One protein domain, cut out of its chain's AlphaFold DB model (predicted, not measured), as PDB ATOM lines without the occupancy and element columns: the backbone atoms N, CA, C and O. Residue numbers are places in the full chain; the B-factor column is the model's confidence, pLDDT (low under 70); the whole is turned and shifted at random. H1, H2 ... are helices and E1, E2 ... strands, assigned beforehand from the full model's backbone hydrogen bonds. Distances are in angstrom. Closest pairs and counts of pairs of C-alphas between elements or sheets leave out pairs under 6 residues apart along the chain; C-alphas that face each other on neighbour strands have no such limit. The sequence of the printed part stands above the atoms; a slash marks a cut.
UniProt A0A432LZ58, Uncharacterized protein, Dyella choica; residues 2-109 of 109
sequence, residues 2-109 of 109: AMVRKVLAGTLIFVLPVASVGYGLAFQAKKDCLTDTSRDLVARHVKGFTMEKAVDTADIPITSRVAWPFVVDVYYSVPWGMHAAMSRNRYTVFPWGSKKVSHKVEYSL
ATOM      1  N   ALA A   2      -4.710  42.970 -67.756       69.31
ATOM      2  CA  ALA A   2      -4.358  43.124 -66.331       69.31
ATOM      3  C   ALA A   2      -5.232  44.133 -65.553       69.31
ATOM      4  O   ALA A   2      -5.567  43.892 -64.397       69.31
ATOM      5  N   MET A   3      -5.640  45.236 -66.189       71.44
ATOM      6  CA  MET A   3      -6.477  46.266 -65.559       71.44
ATOM      7  C   MET A   3      -7.904  45.767 -65.285       71.44
ATOM      8  O   MET A   3      -8.404  45.912 -64.176       71.44
ATOM      9  N   VAL A   4      -8.507  45.064 -66.250       79.12
ATOM     10  CA  VAL A   4      -9.838  44.444 -66.120       79.12
ATOM     11  C   VAL A   4      -9.861  43.423 -64.979       79.12
ATOM     12  O   VAL A   4     -10.784  43.414 -64.172       79.12
ATOM     13  N   ARG A   5      -8.800  42.616 -64.845       78.50
ATOM     14  CA  ARG A   5      -8.669  41.621 -63.770       78.50
ATOM     15  C   ARG A   5      -8.546  42.260 -62.380       78.50
ATOM     16  O   ARG A   5      -9.113  41.731 -61.430       78.50
ATOM     17  N   LYS A   6      -7.853  43.400 -62.256       81.81
ATOM     18  CA  LYS A   6      -7.753  44.157 -60.992       81.81
ATOM     19  C   LYS A   6      -9.082  44.807 -60.601       81.81
ATOM     20  O   LYS A   6      -9.445  44.752 -59.433       81.81
ATOM     21  N   VAL A   7      -9.816  45.362 -61.567       82.50
ATOM     22  CA  VAL A   7     -11.150  45.937 -61.325       82.50
ATOM     23  C   VAL A   7     -12.133  44.847 -60.894       82.50
ATOM     24  O   VAL A   7     -12.764  44.993 -59.856       82.50
ATOM     25  N   LEU A   8     -12.186  43.714 -61.605       81.44
ATOM     26  CA  LEU A   8     -13.017  42.560 -61.229       81.44
ATOM     27  C   LEU A   8     -12.698  42.036 -59.825       81.44
ATOM     28  O   LEU A   8     -13.613  41.793 -59.042       81.44
ATOM     29  N   ALA A   9     -11.412  41.887 -59.493       82.50
ATOM     30  CA  ALA A   9     -10.995  41.445 -58.165       82.50
ATOM     31  C   ALA A   9     -11.418  42.443 -57.075       82.50
ATOM     32  O   ALA A   9     -11.960  42.035 -56.052       82.50
ATOM     33  N   GLY A  10     -11.234  43.745 -57.319       84.00
ATOM     34  CA  GLY A  10     -11.668  44.798 -56.401       84.00
ATOM     35  C   GLY A  10     -13.180  44.791 -56.176       84.00
ATOM     36  O   GLY A  10     -13.632  44.818 -55.035       84.00
ATOM     37  N   THR A  11     -13.975  44.675 -57.242       85.25
ATOM     38  CA  THR A  11     -15.437  44.599 -57.133       85.25
ATOM     39  C   THR A  11     -15.881  43.358 -56.359       85.25
ATOM     40  O   THR A  11     -16.741  43.462 -55.487       85.25
ATOM     41  N   LEU A  12     -15.274  42.196 -56.611       87.25
ATOM     42  CA  LEU A  12     -15.631  40.953 -55.925       87.25
ATOM     43  C   LEU A  12     -15.375  41.032 -54.408       87.25
ATOM     44  O   LEU A  12     -16.207  40.575 -53.624       87.25
ATOM     45  N   ILE A  13     -14.267  41.665 -54.003       90.88
ATOM     46  CA  ILE A  13     -13.905  41.874 -52.590       90.88
ATOM     47  C   ILE A  13     -14.946  42.725 -51.857       90.88
ATOM     48  O   ILE A  13     -15.161  42.508 -50.672       90.88
ATOM     49  N   PHE A  14     -15.620  43.655 -52.539       87.31
ATOM     50  CA  PHE A  14     -16.691  44.456 -51.939       87.31
ATOM     51  C   PHE A  14     -18.061  43.773 -51.998       87.31
ATOM     52  O   PHE A  14     -18.833  43.855 -51.043       87.31
ATOM     53  N   VAL A  15     -18.377  43.073 -53.089       89.38
ATOM     54  CA  VAL A  15     -19.694  42.440 -53.268       89.38
ATOM     55  C   VAL A  15     -19.900  41.283 -52.291       89.38
ATOM     56  O   VAL A  15     -20.977  41.166 -51.710       89.38
ATOM     57  N   LEU A  16     -18.880  40.450 -52.072       89.50
ATOM     58  CA  LEU A  16     -18.970  39.294 -51.175       89.50
ATOM     59  C   LEU A  16     -19.348  39.652 -49.725       89.50
ATOM     60  O   LEU A  16     -20.314  39.076 -49.223       89.50
ATOM     61  N   PRO A  17     -18.667  40.582 -49.029       90.88
ATOM     62  CA  PRO A  17     -19.029  40.931 -47.659       90.88
ATOM     63  C   PRO A  17     -20.411  41.584 -47.580       90.88
ATOM     64  O   PRO A  17     -21.181  41.249 -46.682       90.88
ATOM     65  N   VAL A  18     -20.775  42.445 -48.537       90.44
ATOM     66  CA  VAL A  18     -22.109  43.068 -48.568       90.44
ATOM     67  C   VAL A  18     -23.202  42.018 -48.760       90.44
ATOM     68  O   VAL A  18     -24.213  42.045 -48.058       90.44
ATOM     69  N   ALA A  19     -22.994  41.056 -49.662       90.44
ATOM     70  CA  ALA A  19     -23.926  39.955 -49.867       90.44
ATOM     71  C   ALA A  19     -24.056  39.089 -48.605       90.44
ATOM     72  O   ALA A  19     -25.175  38.794 -48.192       90.44
ATOM     73  N   SER A  20     -22.941  38.741 -47.955       91.38
ATOM     74  CA  SER A  20     -22.935  37.969 -46.705       91.38
ATOM     75  C   SER A  20     -23.708  38.668 -45.587       91.38
ATOM     76  O   SER A  20     -24.544  38.039 -44.937       91.38
ATOM     77  N   VAL A  21     -23.500  39.977 -45.401       93.12
ATOM     78  CA  VAL A  21     -24.269  40.783 -44.437       93.12
ATOM     79  C   VAL A  21     -25.752  40.790 -44.803       93.12
ATOM     80  O   VAL A  21     -26.601  40.564 -43.942       93.12
ATOM     81  N   GLY A  22     -26.080  40.982 -46.082       91.69
ATOM     82  CA  GLY A  22     -27.463  40.989 -46.548       91.69
ATOM     83  C   GLY A  22     -28.180  39.655 -46.362       91.69
ATOM     84  O   GLY A  22     -29.348  39.645 -45.974       91.69
ATOM     85  N   TYR A  23     -27.501  38.530 -46.593       92.94
ATOM     86  CA  TYR A  23     -28.042  37.205 -46.291       92.94
ATOM     87  C   TYR A  23     -28.200  37.003 -44.784       92.94
ATOM     88  O   TYR A  23     -29.254  36.538 -44.358       92.94
ATOM     89  N   GLY A  24     -27.209  37.392 -43.977       92.56
ATOM     90  CA  GLY A  24     -27.277  37.295 -42.516       92.56
ATOM     91  C   GLY A  24     -28.477  38.047 -41.935       92.56
ATOM     92  O   GLY A  24     -29.272  37.468 -41.196       92.56
ATOM     93  N   LEU A  25     -28.666  39.303 -42.348       92.81
ATOM     94  CA  LEU A  25     -29.818  40.115 -41.948       92.81
ATOM     95  C   LEU A  25     -31.138  39.493 -42.411       92.81
ATOM     96  O   LEU A  25     -32.071  39.364 -41.622       92.81
ATOM     97  N   ALA A  26     -31.215  39.055 -43.671       92.31
ATOM     98  CA  ALA A  26     -32.419  38.423 -44.198       92.31
ATOM     99  C   ALA A  26     -32.774  37.132 -43.442       92.31
ATOM    100  O   ALA A  26     -33.948  36.886 -43.176       92.31
ATOM    101  N   PHE A  27     -31.779  36.327 -43.055       92.69
ATOM    102  CA  PHE A  27     -31.986  35.123 -42.249       92.69
ATOM    103  C   PHE A  27     -32.516  35.441 -40.851       92.69
ATOM    104  O   PHE A  27     -33.452  34.778 -40.399       92.69
ATOM    105  N   GLN A  28     -31.962  36.458 -40.190       92.69
ATOM    106  CA  GLN A  28     -32.412  36.877 -38.864       92.69
ATOM    107  C   GLN A  28     -33.848  37.421 -38.908       92.69
ATOM    108  O   GLN A  28     -34.691  37.009 -38.112       92.69
ATOM    109  N   ALA A  29     -34.165  38.240 -39.912       91.81
ATOM    110  CA  ALA A  29     -35.477  38.865 -40.070       91.81
ATOM    111  C   ALA A  29     -36.582  37.914 -40.568       91.81
ATOM    112  O   ALA A  29     -37.744  38.319 -40.638       91.81
ATOM    113  N   LYS A  30     -36.277  36.649 -40.908       91.94
ATOM    114  CA  LYS A  30     -37.286  35.681 -41.390       91.94
ATOM    115  C   LYS A  30     -38.459  35.519 -40.429       91.94
ATOM    116  O   LYS A  30     -39.593  35.388 -40.886       91.94
ATOM    117  N   LYS A  31     -38.170  35.450 -39.124       90.31
ATOM    118  CA  LYS A  31     -39.189  35.258 -38.082       90.31
ATOM    119  C   LYS A  31     -40.028  36.521 -37.912       90.31
ATOM    120  O   LYS A  31     -41.247  36.427 -37.912       90.31
ATOM    121  N   ASP A  32     -39.391  37.685 -37.902       90.88
ATOM    122  CA  ASP A  32     -40.094  38.962 -37.769       90.88
ATOM    123  C   ASP A  32     -41.016  39.227 -38.965       90.88
ATOM    124  O   ASP A  32     -42.167  39.609 -38.779       90.88
ATOM    125  N   CYS A  33     -40.563  38.932 -40.191       90.75
ATOM    126  CA  CYS A  33     -41.390  39.061 -41.397       90.75
ATOM    127  C   CYS A  33     -42.592  38.096 -41.384       90.75
ATOM    128  O   CYS A  33     -43.673  38.445 -41.863       90.75
ATOM    129  N   LEU A  34     -42.419  36.884 -40.834       91.94
ATOM    130  CA  LEU A  34     -43.518  35.933 -40.627       91.94
ATOM    131  C   LEU A  34     -44.541  36.481 -39.637       91.94
ATOM    132  O   LEU A  34     -45.735  36.476 -39.927       91.94
ATOM    133  N   THR A  35     -44.077  36.963 -38.484       91.19
ATOM    134  CA  THR A  35     -44.943  37.535 -37.451       91.19
ATOM    135  C   THR A  35     -45.674  38.775 -37.958       91.19
ATOM    136  O   THR A  35     -46.866  38.912 -37.699       91.19
ATOM    137  N   ASP A  36     -45.007  39.642 -38.719       91.50
ATOM    138  CA  ASP A  36     -45.624  40.815 -39.341       91.50
ATOM    139  C   ASP A  36     -46.718  40.420 -40.343       91.50
ATOM    140  O   ASP A  36     -47.845  40.904 -40.252       91.50
ATOM    141  N   THR A  37     -46.437  39.462 -41.235       89.62
ATOM    142  CA  THR A  37     -47.459  38.943 -42.160       89.62
ATOM    143  C   THR A  37     -48.623  38.294 -41.409       89.62
ATOM    144  O   THR A  37     -49.773  38.531 -41.762       89.62
ATOM    145  N   SER A  38     -48.358  37.514 -40.359       88.75
ATOM    146  CA  SER A  38     -49.407  36.903 -39.535       88.75
ATOM    147  C   SER A  38     -50.295  37.963 -38.875       88.75
ATOM    148  O   SER A  38     -51.519  37.881 -38.963       88.75
ATOM    149  N   ARG A  39     -49.699  39.014 -38.296       88.69
ATOM    150  CA  ARG A  39     -50.440  40.140 -37.707       88.69
ATOM    151  C   ARG A  39     -51.274  40.890 -38.745       88.69
ATOM    152  O   ARG A  39     -52.427  41.196 -38.463       88.69
ATOM    153  N   ASP A  40     -50.727  41.149 -39.932       88.19
ATOM    154  CA  ASP A  40     -51.441  41.803 -41.040       88.19
ATOM    155  C   ASP A  40     -52.640  40.959 -41.506       88.19
ATOM    156  O   ASP A  40     -53.724  41.494 -41.729       88.19
ATOM    157  N   LEU A  41     -52.491  39.631 -41.586       85.88
ATOM    158  CA  LEU A  41     -53.592  38.724 -41.928       85.88
ATOM    159  C   LEU A  41     -54.700  38.734 -40.872       85.88
ATOM    160  O   LEU A  41     -55.877  38.801 -41.231       85.88
ATOM    161  N   VAL A  42     -54.330  38.695 -39.586       87.00
ATOM    162  CA  VAL A  42     -55.289  38.749 -38.470       87.00
ATOM    163  C   VAL A  42     -56.016  40.091 -38.460       87.00
ATOM    164  O   VAL A  42     -57.240  40.121 -38.377       87.00
ATOM    165  N   ALA A  43     -55.296  41.203 -38.633       86.31
ATOM    166  CA  ALA A  43     -55.885  42.541 -38.688       86.31
ATOM    167  C   ALA A  43     -56.882  42.691 -39.851       86.31
ATOM    168  O   ALA A  43     -57.949  43.287 -39.698       86.31
ATOM    169  N   ARG A  44     -56.571  42.096 -41.006       82.69
ATOM    170  CA  ARG A  44     -57.449  42.077 -42.187       82.69
ATOM    171  C   ARG A  44     -58.581  41.055 -42.104       82.69
ATOM    172  O   ARG A  44     -59.373  40.990 -43.038       82.69
ATOM    173  N   HIS A  45     -58.661  40.271 -41.027       81.25
ATOM    174  CA  HIS A  45     -59.648  39.205 -40.854       81.25
ATOM    175  C   HIS A  45     -59.686  38.244 -42.055       81.25
ATOM    176  O   HIS A  45     -60.757  37.820 -42.491       81.25
ATOM    177  N   VAL A  46     -58.516  37.919 -42.622       76.81
ATOM    178  CA  VAL A  46     -58.437  37.004 -43.769       76.81
ATOM    179  C   VAL A  46     -58.849  35.613 -43.309       76.81
ATOM    180  O   VAL A  46     -58.153  34.988 -42.510       76.81
ATOM    181  N   LYS A  47     -59.978  35.130 -43.820       76.81
ATOM    182  CA  LYS A  47     -60.496  33.789 -43.554       76.81
ATOM    183  C   LYS A  47     -60.447  32.970 -44.829       76.81
ATOM    184  O   LYS A  47     -60.759  33.477 -45.905       76.81
ATOM    185  N   GLY A  48     -60.041  31.717 -44.691       76.12
ATOM    186  CA  GLY A  48     -60.209  30.725 -45.737       76.12
ATOM    187  C   GLY A  48     -61.541  30.006 -45.581       76.12
ATOM    188  O   GLY A  48     -62.172  30.025 -44.524       76.12
ATOM    189  N   PHE A  49     -61.958  29.328 -46.633       78.81
ATOM    190  CA  PHE A  49     -63.084  28.411 -46.588       78.81
ATOM    191  C   PHE A  49     -62.716  27.171 -47.390       78.81
ATOM    192  O   PHE A  49     -62.283  27.284 -48.533       78.81
ATOM    193  N   THR A  50     -62.868  25.995 -46.798       77.12
ATOM    194  CA  THR A  50     -62.837  24.712 -47.506       77.12
ATOM    195  C   THR A  50     -64.269  24.234 -47.715       77.12
ATOM    196  O   THR A  50     -65.191  24.759 -47.102       77.12
ATOM    197  N   MET A  51     -64.474  23.214 -48.552       72.69
ATOM    198  CA  MET A  51     -65.807  22.631 -48.790       72.69
ATOM    199  C   MET A  51     -66.544  22.202 -47.506       72.69
ATOM    200  O   MET A  51     -67.769  22.157 -47.492       72.69
ATOM    201  N   GLU A  52     -65.811  21.911 -46.429       74.06
ATOM    202  CA  GLU A  52     -66.366  21.377 -45.183       74.06
ATOM    203  C   GLU A  52     -66.385  22.398 -44.038       74.06
ATOM    204  O   GLU A  52     -67.206  22.280 -43.126       74.06
ATOM    205  N   LYS A  53     -65.484  23.394 -44.037       77.88
ATOM    206  CA  LYS A  53     -65.313  24.291 -42.886       77.88
ATOM    207  C   LYS A  53     -64.674  25.633 -43.252       77.88
ATOM    208  O   LYS A  53     -63.816  25.729 -44.126       77.88
ATOM    209  N   ALA A  54     -65.017  26.677 -42.501       78.69
ATOM    210  CA  ALA A  54     -64.218  27.899 -42.464       78.69
ATOM    211  C   ALA A  54     -62.849  27.632 -41.808       78.69
ATOM    212  O   ALA A  54     -62.768  26.971 -40.769       78.69
ATOM    213  N   VAL A  55     -61.786  28.157 -42.414       78.44
ATOM    214  CA  VAL A  55     -60.414  28.111 -41.893       78.44
ATOM    215  C   VAL A  55     -60.089  29.485 -41.327       78.44
ATOM    216  O   VAL A  55     -60.085  30.482 -42.059       78.44
ATOM    217  N   ASP A  56     -59.842  29.546 -40.021       80.50
ATOM    218  CA  ASP A  56     -59.473  30.792 -39.363       80.50
ATOM    219  C   ASP A  56     -58.052  31.213 -39.737       80.50
ATOM    220  O   ASP A  56     -57.210  30.419 -40.159       80.50
ATOM    221  N   THR A  57     -57.765  32.499 -39.559       77.38
ATOM    222  CA  THR A  57     -56.482  33.097 -39.936       77.38
ATOM    223  C   THR A  57     -55.287  32.441 -39.241       77.38
ATOM    224  O   THR A  57     -54.198  32.391 -39.809       77.38
ATOM    225  N   ALA A  58     -55.494  31.932 -38.023       74.62
ATOM    226  CA  ALA A  58     -54.473  31.250 -37.231       74.62
ATOM    227  C   ALA A  58     -54.022  29.916 -37.847       74.62
ATOM    228  O   ALA A  58     -52.876  29.520 -37.652       74.62
ATOM    229  N   ASP A  59     -54.895  29.272 -38.623       78.25
ATOM    230  CA  ASP A  59     -54.647  27.966 -39.236       78.25
ATOM    231  C   ASP A  59     -54.128  28.086 -40.681       78.25
ATOM    232  O   ASP A  59     -53.863  27.081 -41.343       78.25
ATOM    233  N   ILE A  60     -53.963  29.313 -41.197       82.75
ATOM    234  CA  ILE A  60     -53.389  29.552 -42.524       82.75
ATOM    235  C   ILE A  60     -51.883  29.253 -42.463       82.75
ATOM    236  O   ILE A  60     -51.161  29.912 -41.710       82.75
ATOM    237  N   PRO A  61     -51.358  28.317 -43.272       83.12
ATOM    238  CA  PRO A  61     -49.931  28.036 -43.287       83.12
ATOM    239  C   PRO A  61     -49.170  29.228 -43.883       83.12
ATOM    240  O   PRO A  61     -49.371  29.602 -45.041       83.12
ATOM    241  N   ILE A  62     -48.271  29.816 -43.089       88.62
ATOM    242  CA  ILE A  62     -47.380  30.905 -43.503       88.62
ATOM    243  C   ILE A  62     -45.942  30.390 -43.471       88.62
ATOM    244  O   ILE A  62     -45.476  29.854 -42.468       88.62
ATOM    245  N   THR A  63     -45.209  30.570 -44.565       91.44
ATOM    246  CA  THR A  63     -43.804  30.161 -44.687       91.44
ATOM    247  C   THR A  63     -42.947  31.322 -45.167       91.44
ATOM    248  O   THR A  63     -43.431  32.233 -45.832       91.44
ATOM    249  N   SER A  64     -41.658  31.332 -44.823       91.44
ATOM    250  CA  SER A  64     -40.738  32.375 -45.286       91.44
ATOM    251  C   SER A  64     -39.444  31.815 -45.846       91.44
ATOM    252  O   SER A  64     -38.901  30.799 -45.392       91.44
ATOM    253  N   ARG A  65     -38.909  32.527 -46.834       93.75
ATOM    254  CA  ARG A  65     -37.685  32.182 -47.549       93.75
ATOM    255  C   ARG A  65     -36.865  33.441 -47.805       93.75
ATOM    256  O   ARG A  65     -37.400  34.463 -48.215       93.75
ATOM    257  N   VAL A  66     -35.551  33.345 -47.615       93.69
ATOM    258  CA  VAL A  66     -34.628  34.384 -48.089       93.69
ATOM    259  C   VAL A  66     -34.529  34.256 -49.604       93.69
ATOM    260  O   VAL A  66     -34.111  33.212 -50.107       93.69
ATOM    261  N   ALA A  67     -34.970  35.284 -50.324       91.19
ATOM    262  CA  ALA A  67     -34.941  35.295 -51.781       91.19
ATOM    263  C   ALA A  67     -33.579  35.778 -52.301       91.19
ATOM    264  O   ALA A  67     -33.019  35.164 -53.204       91.19
ATOM    265  N   TRP A  68     -33.044  36.844 -51.698       90.75
ATOM    266  CA  TRP A  68     -31.806  37.533 -52.082       90.75
ATOM    267  C   TRP A  68     -31.187  38.224 -50.857       90.75
ATOM    268  O   TRP A  68     -31.863  38.312 -49.824       90.75
ATOM    269  N   PRO A  69     -29.944  38.747 -50.936       89.75
ATOM    270  CA  PRO A  69     -29.419  39.617 -49.888       89.75
ATOM    271  C   PRO A  69     -30.432  40.717 -49.566       89.75
ATOM    272  O   PRO A  69     -30.958  41.347 -50.482       89.75
ATOM    273  N   PHE A  70     -30.714  40.934 -48.280       93.56
ATOM    274  CA  PHE A  70     -31.679  41.931 -47.804       93.56
ATOM    275  C   PHE A  70     -33.135  41.691 -48.240       93.56
ATOM    276  O   PHE A  70     -33.957  42.585 -48.068       93.56
ATOM    277  N   VAL A  71     -33.499  40.528 -48.795       94.00
ATOM    278  CA  VAL A  71     -34.867  40.268 -49.274       94.00
ATOM    279  C   VAL A  71     -35.418  38.958 -48.725       94.00
ATOM    280  O   VAL A  71     -34.863  37.879 -48.952       94.00
ATOM    281  N   VAL A  72     -36.572  39.051 -48.070       94.06
ATOM    282  CA  VAL A  72     -37.332  37.908 -47.555       94.06
ATOM    283  C   VAL A  72     -38.687  37.868 -48.242       94.06
ATOM    284  O   VAL A  72     -39.437  38.839 -48.216       94.06
ATOM    285  N   ASP A  73     -39.009  36.727 -48.839       94.62
ATOM    286  CA  ASP A  73     -40.348  36.445 -49.337       94.62
ATOM    287  C   ASP A  73     -41.101  35.616 -48.287       94.62
ATOM    288  O   ASP A  73     -40.598  34.609 -47.780       94.62
ATOM    289  N   VAL A  74     -42.314  36.050 -47.960       93.12
ATOM    290  CA  VAL A  74     -43.257  35.363 -47.079       93.12
ATOM    291  C   VAL A  74     -44.436  34.905 -47.921       93.12
ATOM    292  O   VAL A  74     -45.050  35.703 -48.627       93.12
ATOM    293  N   TYR A  75     -44.740  33.619 -47.849       90.94
ATOM    294  CA  TYR A  75     -45.781  32.956 -48.614       90.94
ATOM    295  C   TYR A  75     -46.883  32.498 -47.675       90.94
ATOM    296  O   TYR A  75     -46.597  31.982 -46.596       90.94
ATOM    297  N   TYR A  76     -48.128  32.647 -48.097       90.31
ATOM    298  CA  TYR A  76     -49.275  32.060 -47.415       90.31
ATOM    299  C   TYR A  76     -50.307  31.606 -48.442       90.31
ATOM    300  O   TYR A  76     -50.394  32.181 -49.528       90.31
ATOM    301  N   SER A  77     -51.072  30.569 -48.116       86.38
ATOM    302  CA  SER A  77     -52.126  30.047 -48.991       86.38
ATOM    303  C   SER A  77     -53.462  30.070 -48.273       86.38
ATOM    304  O   SER A  77     -53.624  29.415 -47.245       86.38
ATOM    305  N   VAL A  78     -54.419  30.810 -48.826       86.19
ATOM    306  CA  VAL A  78     -55.776  30.897 -48.284       86.19
ATOM    307  C   VAL A  78     -56.668  29.932 -49.062       86.19
ATOM    308  O   VAL A  78     -56.820  30.118 -50.272       86.19
ATOM    309  N   PRO A  79     -57.240  28.897 -48.425       84.06
ATOM    310  CA  PRO A  79     -58.157  27.995 -49.108       84.06
ATOM    311  C   PRO A  79     -59.459  28.717 -49.475       84.06
ATOM    312  O   PRO A  79     -59.975  29.518 -48.694       84.06
ATOM    313  N   TRP A  80     -59.984  28.416 -50.661       81.31
ATOM    314  CA  TRP A  80     -61.265  28.898 -51.172       81.31
ATOM    315  C   TRP A  80     -61.977  27.767 -51.930       81.31
ATOM    316  O   TRP A  80     -61.774  27.549 -53.126       81.31
ATOM    317  N   GLY A  81     -62.851  27.042 -51.234       81.62
ATOM    318  CA  GLY A  81     -63.564  25.886 -51.775       81.62
ATOM    319  C   GLY A  81     -62.601  24.736 -52.086       81.62
ATOM    320  O   GLY A  81     -61.993  24.189 -51.169       81.62
ATOM    321  N   MET A  82     -62.481  24.376 -53.370       78.62
ATOM    322  CA  MET A  82     -61.502  23.392 -53.877       78.62
ATOM    323  C   MET A  82     -60.173  24.020 -54.321       78.62
ATOM    324  O   MET A  82     -59.255  23.293 -54.688       78.62
ATOM    325  N   HIS A  83     -60.054  25.348 -54.285       81.62
ATOM    326  CA  HIS A  83     -58.864  26.065 -54.736       81.62
ATOM    327  C   HIS A  83     -58.101  26.665 -53.553       81.62
ATOM    328  O   HIS A  83     -58.602  26.747 -52.429       81.62
ATOM    329  N   ALA A  84     -56.885  27.137 -53.816       79.50
ATOM    330  CA  ALA A  84     -56.121  27.948 -52.881       79.50
ATOM    331  C   ALA A  84     -55.632  29.222 -53.578       79.50
ATOM    332  O   ALA A  84     -55.099  29.188 -54.685       79.50
ATOM    333  N   ALA A  85     -55.797  30.364 -52.919       83.56
ATOM    334  CA  ALA A  85     -55.155  31.602 -53.332       83.56
ATOM    335  C   ALA A  85     -53.775  31.666 -52.675       83.56
ATOM    336  O   ALA A  85     -53.667  31.840 -51.455       83.56
ATOM    337  N   MET A  86     -52.713  31.518 -53.466       85.88
ATOM    338  CA  MET A  86     -51.350  31.673 -52.978       85.88
ATOM    339  C   MET A  86     -50.989  33.153 -52.987       85.88
ATOM    340  O   MET A  86     -51.239  33.881 -53.940       85.88
ATOM    341  N   SER A  87     -50.405  33.642 -51.908       88.44
ATOM    342  CA  SER A  87     -49.992  35.033 -51.790       88.44
ATOM    343  C   SER A  87     -48.538  35.112 -51.370       88.44
ATOM    344  O   SER A  87     -48.078  34.348 -50.524       88.44
ATOM    345  N   ARG A  88     -47.814  36.068 -51.951       91.38
ATOM    346  CA  ARG A  88     -46.419  36.372 -51.647       91.38
ATOM    347  C   ARG A  88     -46.274  37.822 -51.209       91.38
ATOM    348  O   ARG A  88     -46.463  38.749 -51.998       91.38
ATOM    349  N   ASN A  89     -45.854  38.012 -49.966       92.62
ATOM    350  CA  ASN A  89     -45.359  39.278 -49.448       92.62
ATOM    351  C   ASN A  89     -43.842  39.323 -49.601       92.62
ATOM    352  O   ASN A  89     -43.149  38.418 -49.148       92.62
ATOM    353  N   ARG A  90     -43.315  40.386 -50.201       93.75
ATOM    354  CA  ARG A  90     -41.874  40.632 -50.263       93.75
ATOM    355  C   ARG A  90     -41.492  41.709 -49.268       93.75
ATOM    356  O   ARG A  90     -42.089  42.787 -49.271       93.75
ATOM    357  N   TYR A  91     -40.462  41.428 -48.487       93.62
ATOM    358  CA  TYR A  91     -39.873  42.325 -47.510       93.62
ATOM    359  C   TYR A  91     -38.443  42.665 -47.903       93.62
ATOM    360  O   TYR A  91     -37.672  41.782 -48.280       93.62
ATOM    361  N   THR A  92     -38.085  43.938 -47.776       94.19
ATOM    362  CA  THR A  92     -36.689  44.374 -47.766       94.19
ATOM    363  C   THR A  92     -36.246  44.557 -46.323       94.19
ATOM    364  O   THR A  92     -36.958  45.164 -45.524       94.19
ATOM    365  N   VAL A  93     -35.088  44.005 -45.988       93.69
ATOM    366  CA  VAL A  93     -34.537  43.947 -44.639       93.69
ATOM    367  C   VAL A  93     -33.351  44.889 -44.543       93.69
ATOM    368  O   VAL A  93     -32.433  44.835 -45.355       93.69
ATOM    369  N   PHE A  94     -33.359  45.722 -43.516       91.06
ATOM    370  CA  PHE A  94     -32.307  46.665 -43.181       91.06
ATOM    371  C   PHE A  94     -31.862  46.444 -41.729       91.06
ATOM    372  O   PHE A  94     -32.601  45.842 -40.947       91.06
ATOM    373  N   PRO A  95     -30.694  46.970 -41.321       85.75
ATOM    374  CA  PRO A  95     -30.249  46.898 -39.927       85.75
ATOM    375  C   PRO A  95     -31.240  47.503 -38.917       85.75
ATOM    376  O   PRO A  95     -31.274  47.087 -37.767       85.75
ATOM    377  N   TRP A  96     -32.054  48.475 -39.341       87.31
ATOM    378  CA  TRP A  96     -33.052  49.157 -38.507       87.31
ATOM    379  C   TRP A  96     -34.473  48.583 -38.636       87.31
ATOM    380  O   TRP A  96     -35.410  49.160 -38.089       87.31
ATOM    381  N   GLY A  97     -34.664  47.479 -39.367       88.62
ATOM    382  CA  GLY A  97     -35.960  46.805 -39.478       88.62
ATOM    383  C   GLY A  97     -36.269  46.269 -40.872       88.62
ATOM    384  O   GLY A  97     -35.467  46.362 -41.800       88.62
ATOM    385  N   SER A  98     -37.464  45.705 -41.033       91.19
ATOM    386  CA  SER A  98     -37.954  45.204 -42.319       91.19
ATOM    387  C   SER A  98     -39.113  46.054 -42.833       91.19
ATOM    388  O   SER A  98     -39.876  46.637 -42.064       91.19
ATOM    389  N   LYS A  99     -39.236  46.151 -44.156       91.50
ATOM    390  CA  LYS A  99     -40.316  46.882 -44.817       91.50
ATOM    391  C   LYS A  99     -40.945  46.019 -45.896       91.50
ATOM    392  O   LYS A  99     -40.247  45.519 -46.776       91.50
ATOM    393  N   LYS A 100     -42.271  45.899 -45.867       91.94
ATOM    394  CA  LYS A 100     -43.051  45.274 -46.939       91.94
ATOM    395  C   LYS A 100     -42.960  46.144 -48.195       91.94
ATOM    396  O   LYS A 100     -43.335  47.313 -48.169       91.94
ATOM    397  N   VAL A 101     -42.435  45.587 -49.282       89.88
ATOM    398  CA  VAL A 101     -42.224  46.307 -50.551       89.88
ATOM    399  C   VAL A 101     -43.185  45.878 -51.649       89.88
ATOM    400  O   VAL A 101     -43.466  46.659 -52.549       89.88
ATOM    401  N   SER A 102     -43.703  44.651 -51.595       86.31
ATOM    402  CA  SER A 102     -44.644  44.161 -52.600       86.31
ATOM    403  C   SER A 102     -45.563  43.104 -52.014       86.31
ATOM    404  O   SER A 102     -45.165  42.314 -51.160       86.31
ATOM    405  N   HIS A 103     -46.776  43.058 -52.549       83.81
ATOM    406  CA  HIS A 103     -47.739  41.991 -52.334       83.81
ATOM    407  C   HIS A 103     -48.182  41.466 -53.703       83.81
ATOM    408  O   HIS A 103     -48.503  42.264 -54.583       83.81
ATOM    409  N   LYS A 104     -48.126  40.151 -53.914       83.44
ATOM    410  CA  LYS A 104     -48.645  39.492 -55.119       83.44
ATOM    411  C   LYS A 104     -49.559  38.347 -54.713       83.44
ATOM    412  O   LYS A 104     -49.188  37.576 -53.833       83.44
ATOM    413  N   VAL A 105     -50.704  38.237 -55.374       75.81
ATOM    414  CA  VAL A 105     -51.628  37.107 -55.250       75.81
ATOM    415  C   VAL A 105     -51.539  36.314 -56.548       75.81
ATOM    416  O   VAL A 105     -51.732  36.869 -57.626       75.81
ATOM    417  N   GLU A 106     -51.181  35.044 -56.441       74.94
ATOM    418  CA  GLU A 106     -51.157  34.076 -57.530       74.94
ATOM    419  C   GLU A 106     -52.273  33.057 -57.267       74.94
ATOM    420  O   GLU A 106     -52.312  32.389 -56.233       74.94
ATOM    421  N   TYR A 107     -53.226  32.971 -58.191       63.25
ATOM    422  CA  TYR A 107     -54.300  31.987 -58.125       63.25
ATOM    423  C   TYR A 107     -53.779  30.675 -58.710       63.25
ATOM    424  O   TYR A 107     -53.420  30.635 -59.887       63.25
ATOM    425  N   SER A 108     -53.716  29.610 -57.908       55.16
ATOM    426  CA  SER A 108     -53.562  28.263 -58.459       55.16
ATOM    427  C   SER A 108     -54.948  27.781 -58.890       55.16
ATOM    428  O   SER A 108     -55.806  27.575 -58.026       55.16
ATOM    429  N   LEU A 109     -55.160  27.699 -60.209       47.19
ATOM    430  CA  LEU A 109     -56.348  27.111 -60.840       47.19
ATOM    431  C   LEU A 109     -56.460  25.627 -60.484       47.19
ATOM    432  O   LEU A 109     -55.435  24.923 -60.625       47.19
TER     433      LEU A 109
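Overview. This is residues 2 to 109 of the 109 residues of an uncharacterized protein of Dyella choica (UniProt A0A432LZ58). A strongly twisted sheet curls round helix H2, and the long helix H1 makes a handle whose residues 2 to 17 stick out from this body. Strands E2, E3, E4 and E5 form a meander, each the antiparallel neighbour of the one before; short E1, parallel to E3, makes the sheet mixed and branched. The printed part has 108 residues with two named helices and five named strands, in the order H1 H2 E1 E2 E3 E4 E5, of mixed class. It is loose, with a radius of gyration of the C-alphas of 18.6 A, and spans 68 by 31 by 16 A.

Arrangement. Start at H1, residues 2 to 28, which only grazes the sheet with residues 19 to 28; its closest C-alphas to E2, residues 62 to 68, are Ala 26 and Val 66, 6.0 A apart. H2, residues 30 to 43, meets H1 only through their link. H2 is on the sheet; its closest C-alphas to E3, residues 71 to 81, are Leu 34 and Val 74, 6.5 A apart. E1, residues 48 to 50, and E2 lie on one side of E3, and E4, residues 83 to 94, on the other side. Look for N and O within hydrogen-bond range: N 49 and O 79 for E1 and E3, 2.9 A; N 65 and O 73 for the hairpin E2 and E3, 2.8 A; N 74 and O 89 for the hairpin E3 and E4, 2.8 A. E5, residues 97 to 108, forms a hairpin with E4, with N 88 and O 104 at 2.8 A, and bends by 52 degrees at residue 101. Every O i to N i+4 pair is within range in H2, and 22 of 23 in H1.

Along the chain. Find C-alpha 2 at (-4.358, 43.124, -66.331); from there H1 runs 39.8 A to C-alpha 28 at (-32.412, 36.877, -38.864). H2 measures 20.0 A, E1 6.8 A, E2 19.0 A, E3 32.2 A and E4 35.5 A. E5 runs 31.8 A to C-alpha 108 at (-53.562, 28.263, -58.459).

Size, cuts and confidence. The C-alphas farthest apart are Ala 2 and Glu 52, 69.0 A. The printed part has no cut. The E1 to E2 link, 11 residues, is long; the others are tight. Mean pLDDT of the printed part is 85.6, under 70 at residue 2 and residues 107 to 109.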